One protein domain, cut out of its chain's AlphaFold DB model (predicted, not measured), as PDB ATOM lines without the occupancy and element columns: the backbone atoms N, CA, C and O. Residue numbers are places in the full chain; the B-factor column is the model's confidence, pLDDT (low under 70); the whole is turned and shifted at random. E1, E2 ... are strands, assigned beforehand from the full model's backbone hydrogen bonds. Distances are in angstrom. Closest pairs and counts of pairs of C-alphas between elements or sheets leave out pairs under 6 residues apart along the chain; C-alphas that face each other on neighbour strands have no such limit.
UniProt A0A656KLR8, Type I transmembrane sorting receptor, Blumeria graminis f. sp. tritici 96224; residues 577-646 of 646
ATOM      1  N   GLN A 577     211.947 138.227 147.386       91.50
ATOM      2  CA  GLN A 577     210.609 137.660 147.563       91.50
ATOM      3  C   GLN A 577     209.556 138.564 146.909       91.50
ATOM      4  O   GLN A 577     209.623 139.789 147.045       91.50
ATOM      5  N   CYS A 578     208.590 137.957 146.222       91.44
ATOM      6  CA  CYS A 578     207.478 138.649 145.585       91.44
ATOM      7  C   CYS A 578     206.613 139.375 146.621       91.44
ATOM      8  O   CYS A 578     206.384 138.886 147.730       91.44
ATOM      9  N   LYS A 579     206.114 140.551 146.247       89.25
ATOM     10  CA  LYS A 579     205.233 141.373 147.072       89.25
ATOM     11  C   LYS A 579     203.793 141.211 146.613       89.25
ATOM     12  O   LYS A 579     203.423 141.641 145.520       89.25
ATOM     13  N   LEU A 580     202.984 140.625 147.489       84.88
ATOM     14  CA  LEU A 580     201.536 140.608 147.353       84.88
ATOM     15  C   LEU A 580     200.960 141.856 148.032       84.88
ATOM     16  O   LEU A 580     201.014 141.981 149.253       84.88
ATOM     17  N   ASP A 581     200.446 142.789 147.230       81.25
ATOM     18  CA  ASP A 581     199.664 143.930 147.709       81.25
ATOM     19  C   ASP A 581     198.177 143.626 147.499       81.25
ATOM     20  O   ASP A 581     197.651 143.774 146.396       81.25
ATOM     21  N   GLU A 582     197.502 143.179 148.562       79.31
ATOM     22  CA  GLU A 582     196.073 142.832 148.525       79.31
ATOM     23  C   GLU A 582     195.176 144.046 148.227       79.31
ATOM     24  O   GLU A 582     194.058 143.884 147.747       79.31
ATOM     25  N   GLN A 583     195.654 145.272 148.476       76.12
ATOM     26  CA  GLN A 583     194.895 146.499 148.212       76.12
ATOM     27  C   GLN A 583     195.076 146.988 146.771       76.12
ATOM     28  O   GLN A 583     194.223 147.710 146.251       76.12
ATOM     29  N   ASN A 584     196.189 146.630 146.121       74.81
ATOM     30  CA  ASN A 584     196.495 147.047 144.756       74.81
ATOM     31  C   ASN A 584     197.277 145.990 143.965       74.81
ATOM     32  O   ASN A 584     198.437 146.180 143.591       74.81
ATOM     33  N   ILE A 585     196.591 144.893 143.650       77.00
ATOM     34  CA  ILE A 585     197.174 143.715 142.995       77.00
ATOM     35  C   ILE A 585     197.863 144.081 141.671       77.00
ATOM     36  O   ILE A 585     198.955 143.605 141.392       77.00
ATOM     37  N   SER A 586     197.285 145.001 140.886       68.06
ATOM     38  CA  SER A 586     197.806 145.385 139.562       68.06
ATOM     39  C   SER A 586     199.138 146.147 139.580       68.06
ATOM     40  O   SER A 586     199.759 146.298 138.527       68.06
ATOM     41  N   LYS A 587     199.592 146.628 140.745       68.94
ATOM     42  CA  LYS A 587     200.920 147.241 140.926       68.94
ATOM     43  C   LYS A 587     201.947 146.300 141.561       68.94
ATOM     44  O   LYS A 587     203.106 146.695 141.689       68.94
ATOM     45  N   GLY A 588     201.520 145.118 142.001       79.25
ATOM     46  CA  GLY A 588     202.368 144.133 142.664       79.25
ATOM     47  C   GLY A 588     202.994 143.125 141.701       79.25
ATOM     48  O   GLY A 588     202.918 143.254 140.482       79.25
ATOM     49  N   ASP A 589     203.583 142.080 142.281       90.06
ATOM     50  CA  ASP A 589     204.207 140.973 141.542       90.06
ATOM     51  C   ASP A 589     203.198 139.872 141.141       90.06
ATOM     52  O   ASP A 589     203.576 138.817 140.624       90.06
ATOM     53  N   TYR A 590     201.904 140.108 141.382       90.62
ATOM     54  CA  TYR A 590     200.814 139.152 141.205       90.62
ATOM     55  C   TYR A 590     199.731 139.693 140.275       90.62
ATOM     56  O   TYR A 590     199.532 140.895 140.136       90.62
ATOM     57  N   GLN A 591     198.992 138.779 139.662       89.50
ATOM     58  CA  GLN A 591     197.805 139.048 138.867       89.50
ATOM     59  C   GLN A 591     196.649 138.168 139.339       89.50
ATOM     60  O   GLN A 591     196.862 137.078 139.876       89.50
ATOM     61  N   LEU A 592     195.424 138.637 139.106       90.00
ATOM     62  CA  LEU A 592     194.227 137.836 139.322       90.00
ATOM     63  C   LEU A 592     193.934 136.986 138.091       90.00
ATOM     64  O   LEU A 592     193.917 137.480 136.963       90.00
ATOM     65  N   TRP A 593     193.675 135.708 138.329       90.38
ATOM     66  CA  TRP A 593     193.206 134.767 137.328       90.38
ATOM     67  C   TRP A 593     191.842 134.216 137.727       90.38
ATOM     68  O   TRP A 593     191.585 133.953 138.899       90.38
ATOM     69  N   THR A 594     190.973 134.043 136.740       89.56
ATOM     70  CA  THR A 594     189.615 133.532 136.918       89.56
ATOM     71  C   THR A 594     189.443 132.341 135.981       89.56
ATOM     72  O   THR A 594     189.686 132.506 134.778       89.56
ATOM     73  N   PRO A 595     189.059 131.158 136.495       87.81
ATOM     74  CA  PRO A 595     188.753 130.017 135.649       87.81
ATOM     75  C   PRO A 595     187.577 130.341 134.728       87.81
ATOM     76  O   PRO A 595     186.669 131.085 135.098       87.81
ATOM     77  N   LYS A 596     187.593 129.775 133.522       84.75
ATOM     78  CA  LYS A 596     186.557 130.004 132.512       84.75
ATOM     79  C   LYS A 596     185.948 128.692 132.062       84.75
ATOM     80  O   LYS A 596     186.659 127.701 131.924       84.75
ATOM     81  N   HIS A 597     184.655 128.718 131.757       83.00
ATOM     82  CA  HIS A 597     183.989 127.602 131.100       83.00
ATOM     83  C   HIS A 597     183.984 127.825 129.580       83.00
ATOM     84  O   HIS A 597     183.360 128.780 129.117       83.00
ATOM     85  N   PRO A 598     184.608 126.956 128.765       82.44
ATOM     86  CA  PRO A 598     184.712 127.175 127.318       82.44
ATOM     87  C   PRO A 598     183.352 127.172 126.604       82.44
ATOM     88  O   PRO A 598     183.200 127.794 125.556       82.44
ATOM     89  N   MET A 599     182.359 126.482 127.173       74.38
ATOM     90  CA  MET A 599     181.011 126.367 126.598       74.38
ATOM     91  C   MET A 599     179.990 127.359 127.178       74.38
ATOM     92  O   MET A 599     178.832 127.336 126.768       74.38
ATOM     93  N   GLN A 600     180.383 128.232 128.114       75.56
ATOM     94  CA  GLN A 600     179.488 129.259 128.656       75.56
ATOM     95  C   GLN A 600     180.026 130.653 128.339       75.56
ATOM     96  O   GLN A 600     181.226 130.902 128.351       75.56
ATOM     97  N   GLY A 601     179.122 131.598 128.079       70.00
ATOM     98  CA  GLY A 601     179.494 133.000 127.855       70.00
ATOM     99  C   GLY A 601     179.831 133.769 129.138       70.00
ATOM    100  O   GLY A 601     180.142 134.954 129.057       70.00
ATOM    101  N   SER A 602     179.720 133.137 130.311       75.50
ATOM    102  CA  SER A 602     179.939 133.766 131.614       75.50
ATOM    103  C   SER A 602     181.063 133.073 132.378       75.50
ATOM    104  O   SER A 602     181.188 131.857 132.303       75.50
ATOM    105  N   ASP A 603     181.818 133.833 133.172       77.56
ATOM    106  CA  ASP A 603     182.867 133.305 134.062       77.56
ATOM    107  C   ASP A 603     182.293 132.646 135.338       77.56
ATOM    108  O   ASP A 603     182.973 132.554 136.357       77.56
ATOM    109  N   CYS A 604     181.012 132.271 135.325       81.19
ATOM    110  CA  CYS A 604     180.337 131.719 136.486       81.19
ATOM    111  C   CYS A 604     180.495 130.203 136.556       81.19
ATOM    112  O   CYS A 604     180.001 129.492 135.685       81.19
ATOM    113  N   LEU A 605     181.131 129.714 137.614       79.19
ATOM    114  CA  LEU A 605     181.272 128.292 137.908       79.19
ATOM    115  C   LEU A 605     180.732 128.041 139.317       79.19
ATOM    116  O   LEU A 605     181.057 128.778 140.242       79.19
ATOM    117  N   PHE A 606     179.869 127.036 139.482       79.19
ATOM    118  CA  PHE A 606     179.234 126.713 140.772       79.19
ATOM    119  C   PHE A 606     178.539 127.922 141.422       79.19
ATOM    120  O   PHE A 606     178.693 128.190 142.615       79.19
ATOM    121  N   GLY A 607     177.801 128.698 140.621       82.69
ATOM    122  CA  GLY A 607     177.064 129.869 141.095       82.69
ATOM    123  C   GLY A 607     177.926 131.055 141.543       82.69
ATOM    124  O   GLY A 607     177.380 131.999 142.119       82.69
ATOM    125  N   HIS A 608     179.238 131.056 141.285       85.62
ATOM    126  CA  HIS A 608     180.113 132.154 141.678       85.62
ATOM    127  C   HIS A 608     181.302 132.374 140.722       85.62
ATOM    128  O   HIS A 608     181.583 131.577 139.832       85.62
ATOM    129  N   VAL A 609     181.980 133.514 140.867       87.56
ATOM    130  CA  VAL A 609     183.201 133.856 140.123       87.56
ATOM    131  C   VAL A 609     184.369 133.873 141.100       87.56
ATOM    132  O   VAL A 609     184.527 134.826 141.863       87.56
ATOM    133  N   SER A 610     185.181 132.819 141.068       88.12
ATOM    134  CA  SER A 610     186.382 132.702 141.898       88.12
ATOM    135  C   SER A 610     187.576 133.420 141.268       88.12
ATOM    136  O   SER A 610     187.833 133.311 140.065       88.12
ATOM    137  N   GLN A 611     188.326 134.153 142.088       89.06
ATOM    138  CA  GLN A 611     189.567 134.813 141.691       89.06
ATOM    139  C   GLN A 611     190.751 134.213 142.430       89.06
ATOM    140  O   GLN A 611     190.698 134.014 143.641       89.06
ATOM    141  N   TYR A 612     191.834 133.961 141.699       89.12
ATOM    142  CA  TYR A 612     193.043 133.356 142.231       89.12
ATOM    143  C   TYR A 612     194.253 134.256 142.032       89.12
ATOM    144  O   TYR A 612     194.425 134.852 140.965       89.12
ATOM    145  N   TYR A 613     195.127 134.300 143.031       89.44
ATOM    146  CA  TYR A 613     196.432 134.928 142.896       89.44
ATOM    147  C   TYR A 613     197.372 134.049 142.078       89.44
ATOM    148  O   TYR A 613     197.605 132.882 142.399       89.44
ATOM    149  N   ARG A 614     197.971 134.643 141.048       90.62
ATOM    150  CA  ARG A 614     199.064 134.042 140.283       90.62
ATOM    151  C   ARG A 614     200.212 135.022 140.178       90.62
ATOM    152  O   ARG A 614     199.990 136.208 139.953       90.62
ATOM    153  N   LYS A 615     201.440 134.534 140.318       91.44
ATOM    154  CA  LYS A 615     202.623 135.359 140.070       91.44
ATOM    155  C   LYS A 615     202.600 135.844 138.619       91.44
ATOM    156  O   LYS A 615     202.307 135.074 137.702       91.44
ATOM    157  N   SER A 616     202.890 137.124 138.414       90.62
ATOM    158  CA  SER A 616     202.993 137.678 137.070       90.62
ATOM    159  C   SER A 616     204.211 137.080 136.342       90.62
ATOM    160  O   SER A 616     205.292 137.031 136.934       90.62
ATOM    161  N   PRO A 617     204.091 136.665 135.064       88.88
ATOM    162  CA  PRO A 617     205.218 136.117 134.296       88.88
ATOM    163  C   PRO A 617     206.423 137.062 134.182       88.88
ATOM    164  O   PRO A 617     207.553 136.614 134.030       88.88
ATOM    165  N   SER A 618     206.199 138.377 134.254       87.25
ATOM    166  CA  SER A 618     207.257 139.390 134.161       87.25
ATOM    167  C   SER A 618     207.954 139.680 135.497       87.25
ATOM    168  O   SER A 618     208.951 140.408 135.515       87.25
ATOM    169  N   ALA A 619     207.456 139.141 136.613       90.31
ATOM    170  CA  ALA A 619     207.990 139.417 137.942       90.31
ATOM    171  C   ALA A 619     209.234 138.561 138.241       90.31
ATOM    172  O   ALA A 619     209.168 137.333 138.351       90.31
ATOM    173  N   ASN A 620     210.385 139.214 138.437       90.50
ATOM    174  CA  ASN A 620     211.648 138.549 138.777       90.50
ATOM    175  C   ASN A 620     211.845 138.414 140.301       90.50
ATOM    176  O   ASN A 620     212.721 139.035 140.908       90.50
ATOM    177  N   CYS A 621     210.993 137.607 140.921       92.75
ATOM    178  CA  CYS A 621     210.977 137.333 142.356       92.75
ATOM    179  C   CYS A 621     210.548 135.879 142.616       92.75
ATOM    180  O   CYS A 621     210.100 135.196 141.696       92.75
ATOM    181  N   TYR A 622     210.679 135.388 143.847       93.12
ATOM    182  CA  TYR A 622     210.142 134.079 144.252       93.12
ATOM    183  C   TYR A 622     208.949 134.241 145.202       93.12
ATOM    184  O   TYR A 622     208.917 135.188 145.988       93.12
ATOM    185  N   ASN A 623     207.976 133.330 145.162       90.38
ATOM    186  CA  ASN A 623     206.772 133.413 145.998       90.38
ATOM    187  C   ASN A 623     207.101 133.222 147.489       90.38
ATOM    188  O   ASN A 623     206.692 134.009 148.351       90.38
ATOM    189  N   GLY A 624     207.899 132.201 147.807       83.19
ATOM    190  CA  GLY A 624     208.306 131.892 149.178       83.19
ATOM    191  C   GLY A 624     207.273 131.034 149.906       83.19
ATOM    192  O   GLY A 624     206.980 129.921 149.477       83.19
ATOM    193  N   ARG A 625     206.748 131.503 151.049       78.50
ATOM    194  CA  ARG A 625     205.733 130.737 151.801       78.50
ATOM    195  C   ARG A 625     204.488 130.510 150.942       78.50
ATOM    196  O   ARG A 625     204.156 131.347 150.110       78.50
ATOM    197  N   MET A 626     203.807 129.390 151.180       82.31
ATOM    198  CA  MET A 626     202.566 129.052 150.480       82.31
ATOM    199  C   MET A 626     201.538 130.175 150.635       82.31
ATOM    200  O   MET A 626     201.274 130.623 151.753       82.31
ATOM    201  N   ILE A 627     200.997 130.629 149.509       78.88
ATOM    202  CA  ILE A 627     199.989 131.684 149.443       78.88
ATOM    203  C   ILE A 627     198.624 131.006 149.350       78.88
ATOM    204  O   ILE A 627     198.464 130.012 148.647       78.88
ATOM    205  N   ALA A 628     197.625 131.525 150.063       76.25
ATOM    206  CA  ALA A 628     196.252 131.093 149.831       76.25
ATOM    207  C   ALA A 628     195.855 131.521 148.412       76.25
ATOM    208  O   ALA A 628     195.735 132.712 148.137       76.25
ATOM    209  N   HIS A 629     195.719 130.558 147.496       75.00
ATOM    210  CA  HIS A 629     195.513 130.878 146.085       75.00
ATOM    211  C   HIS A 629     194.166 131.536 145.822       75.00
ATOM    212  O   HIS A 629     194.119 132.445 145.001       75.00
ATOM    213  N   LEU A 630     193.100 131.108 146.508       75.81
ATOM    214  CA  LEU A 630     191.799 131.765 146.419       75.81
ATOM    215  C   LEU A 630     191.901 133.158 147.054       75.81
ATOM    216  O   LEU A 630     192.089 133.279 148.264       75.81
ATOM    217  N   HIS A 631     191.789 134.186 146.220       71.12
ATOM    218  CA  HIS A 631     191.739 135.578 146.645       71.12
ATOM    219  C   HIS A 631     190.374 135.897 147.248       71.12
ATOM    220  O   HIS A 631     190.287 136.287 148.409       71.12
ATOM    221  N   ASP A 632     189.323 135.733 146.442       75.31
ATOM    222  CA  ASP A 632     187.956 136.061 146.822       75.31
ATOM    223  C   ASP A 632     186.949 135.394 145.878       75.31
ATOM    224  O   ASP A 632     187.262 135.020 144.737       75.31
ATOM    225  N   ILE A 633     185.710 135.316 146.348       79.25
ATOM    226  CA  ILE A 633     184.539 135.156 145.500       79.25
ATOM    227  C   ILE A 633     184.138 136.555 145.031       79.25
ATOM    228  O   ILE A 633     183.381 137.266 145.690       79.25
ATOM    229  N   ALA A 634     184.629 136.946 143.854       80.44
ATOM    230  CA  ALA A 634     184.424 138.286 143.307       80.44
ATOM    231  C   ALA A 634     182.940 138.653 143.170       80.44
ATOM    232  O   ALA A 634     182.553 139.812 143.330       80.44
ATOM    233  N   ARG A 635     182.100 137.666 142.835       86.44
ATOM    234  CA  ARG A 635     180.639 137.783 142.876       86.44
ATOM    235  C   ARG A 635     179.968 136.418 142.873       86.44
ATOM    236  O   ARG A 635     180.443 135.493 142.220       86.44
ATOM    237  N   ASN A 636     178.792 136.358 143.487       88.94
ATOM    238  CA  ASN A 636     177.827 135.291 143.242       88.94
ATOM    239  C   ASN A 636     177.015 135.607 141.982       88.94
ATOM    240  O   ASN A 636     176.728 136.769 141.674       88.94
ATOM    241  N   CYS A 637     176.645 134.573 141.245       87.75
ATOM    242  CA  CYS A 637     175.853 134.680 140.033       87.75
ATOM    243  C   CYS A 637     174.388 134.348 140.302       87.75
ATOM    244  O   CYS A 637     174.039 133.671 141.267       87.75
ATOM    245  N   THR A 638     173.516 134.784 139.400       87.81
ATOM    246  CA  THR A 638     172.149 134.269 139.332       87.81
ATOM    247  C   THR A 638     172.168 132.838 138.812       87.81
ATOM    248  O   THR A 638     172.787 132.595 137.774       87.81
ATOM    249  N   CYS A 639     171.453 131.929 139.476       85.19
ATOM    250  CA  CYS A 639     171.359 130.540 139.034       85.19
ATOM    251  C   CYS A 639     170.807 130.440 137.605       85.19
ATOM    252  O   CYS A 639     169.831 131.101 137.239       85.19
ATOM    253  N   THR A 640     171.405 129.556 136.824       81.75
ATOM    254  CA  THR A 640     171.021 129.182 135.465       81.75
ATOM    255  C   THR A 640     170.594 127.717 135.435       81.75
ATOM    256  O   THR A 640     170.721 127.004 136.423       81.75
ATOM    257  N   ARG A 641     170.107 127.220 134.290       79.38
ATOM    258  CA  ARG A 641     169.754 125.797 134.142       79.38
ATOM    259  C   ARG A 641     170.936 124.852 134.406       79.38
ATOM    260  O   ARG A 641     170.690 123.724 134.832       79.38
ATOM    261  N   GLN A 642     172.163 125.302 134.141       74.50
ATOM    262  CA  GLN A 642     173.393 124.515 134.274       74.50
ATOM    263  C   GLN A 642     173.851 124.356 135.731       74.50
ATOM    264  O   GLN A 642     174.662 123.481 136.006       74.50
ATOM    265  N   ASP A 643     173.292 125.132 136.665       76.94
ATOM    266  CA  ASP A 643     173.591 125.025 138.100       76.94
ATOM    267  C   ASP A 643     172.724 123.970 138.825       76.94
ATOM    268  O   ASP A 643     172.851 123.793 140.033       76.94
ATOM    269  N   TYR A 644     171.823 123.281 138.111       76.12
ATOM    270  CA  TYR A 644     170.912 122.279 138.681       76.12
ATOM    271  C   TYR A 644     171.186 120.876 138.127       76.12
ATOM    272  O   TYR A 644     171.142 120.659 136.911       76.12
ATOM    273  N   GLU A 645     171.347 119.912 139.031       68.06
ATOM    274  CA  GLU A 645     171.301 118.469 138.757       68.06
ATOM    275  C   GLU A 645     169.859 117.923 138.838       68.06
ATOM    276  O   GLU A 645     168.964 118.609 139.341       68.06
ATOM    277  N   TRP A 646     169.614 116.744 138.250       54.53
ATOM    278  CA  TRP A 646     168.293 116.093 138.172       54.53
ATOM    279  C   TRP A 646     168.154 114.938 139.155       54.53
ATOM    280  O   TRP A 646     169.128 114.161 139.268       54.53
TER     281      TRP A 646
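AT A GLANCE: This is residues 577 to 646 of the 646 residues of the protein "Type I transmembrane sorting receptor" of Blumeria graminis f. sp. tritici 96224 (UniProt A0A656KLR8). A thin, loop-rich rod with little regular structure is built along one long strand, E2, with E1 beside its last residues and E3 beside its first. Long loops extend beyond the strands, and the last residues, 637 to 646, form a tail at one end. The 70 printed residues hold no named helix and three strands, E1, E2, E3, 19 residues in all: an all-strand antiparallel meander, each strand the neighbour of the one before. It is loose, with a radius of gyration of the C-alphas of 15.0 A and spans of 48 by 20 by 19 A.

IN THESE COORDINATES: E1, residues 590 to 593, begins at C-alpha (200.814, 139.152, 141.205) and measures 9.6 A. E2, residues 608 to 615, measures 22.8 A. E3, residues 630 to 636, measures 14.8 A and ends at C-alpha (177.827, 135.291, 143.242).

HOW THE PARTS SIT: E1 and E2 form an antiparallel hairpin at 149 degrees; N 591 and O 614 are 2.8 A apart. The hairpin E2 and E3, at 154 degrees, has N 609 and O 635 at 2.8 A.

THE WHOLE: The C-alphas farthest apart, of Asn 620 and Trp 646, are 48.8 A apart. The printed part has no cut; both links are long. Residues 586 to 587 and 645 to 646 have pLDDT under 70.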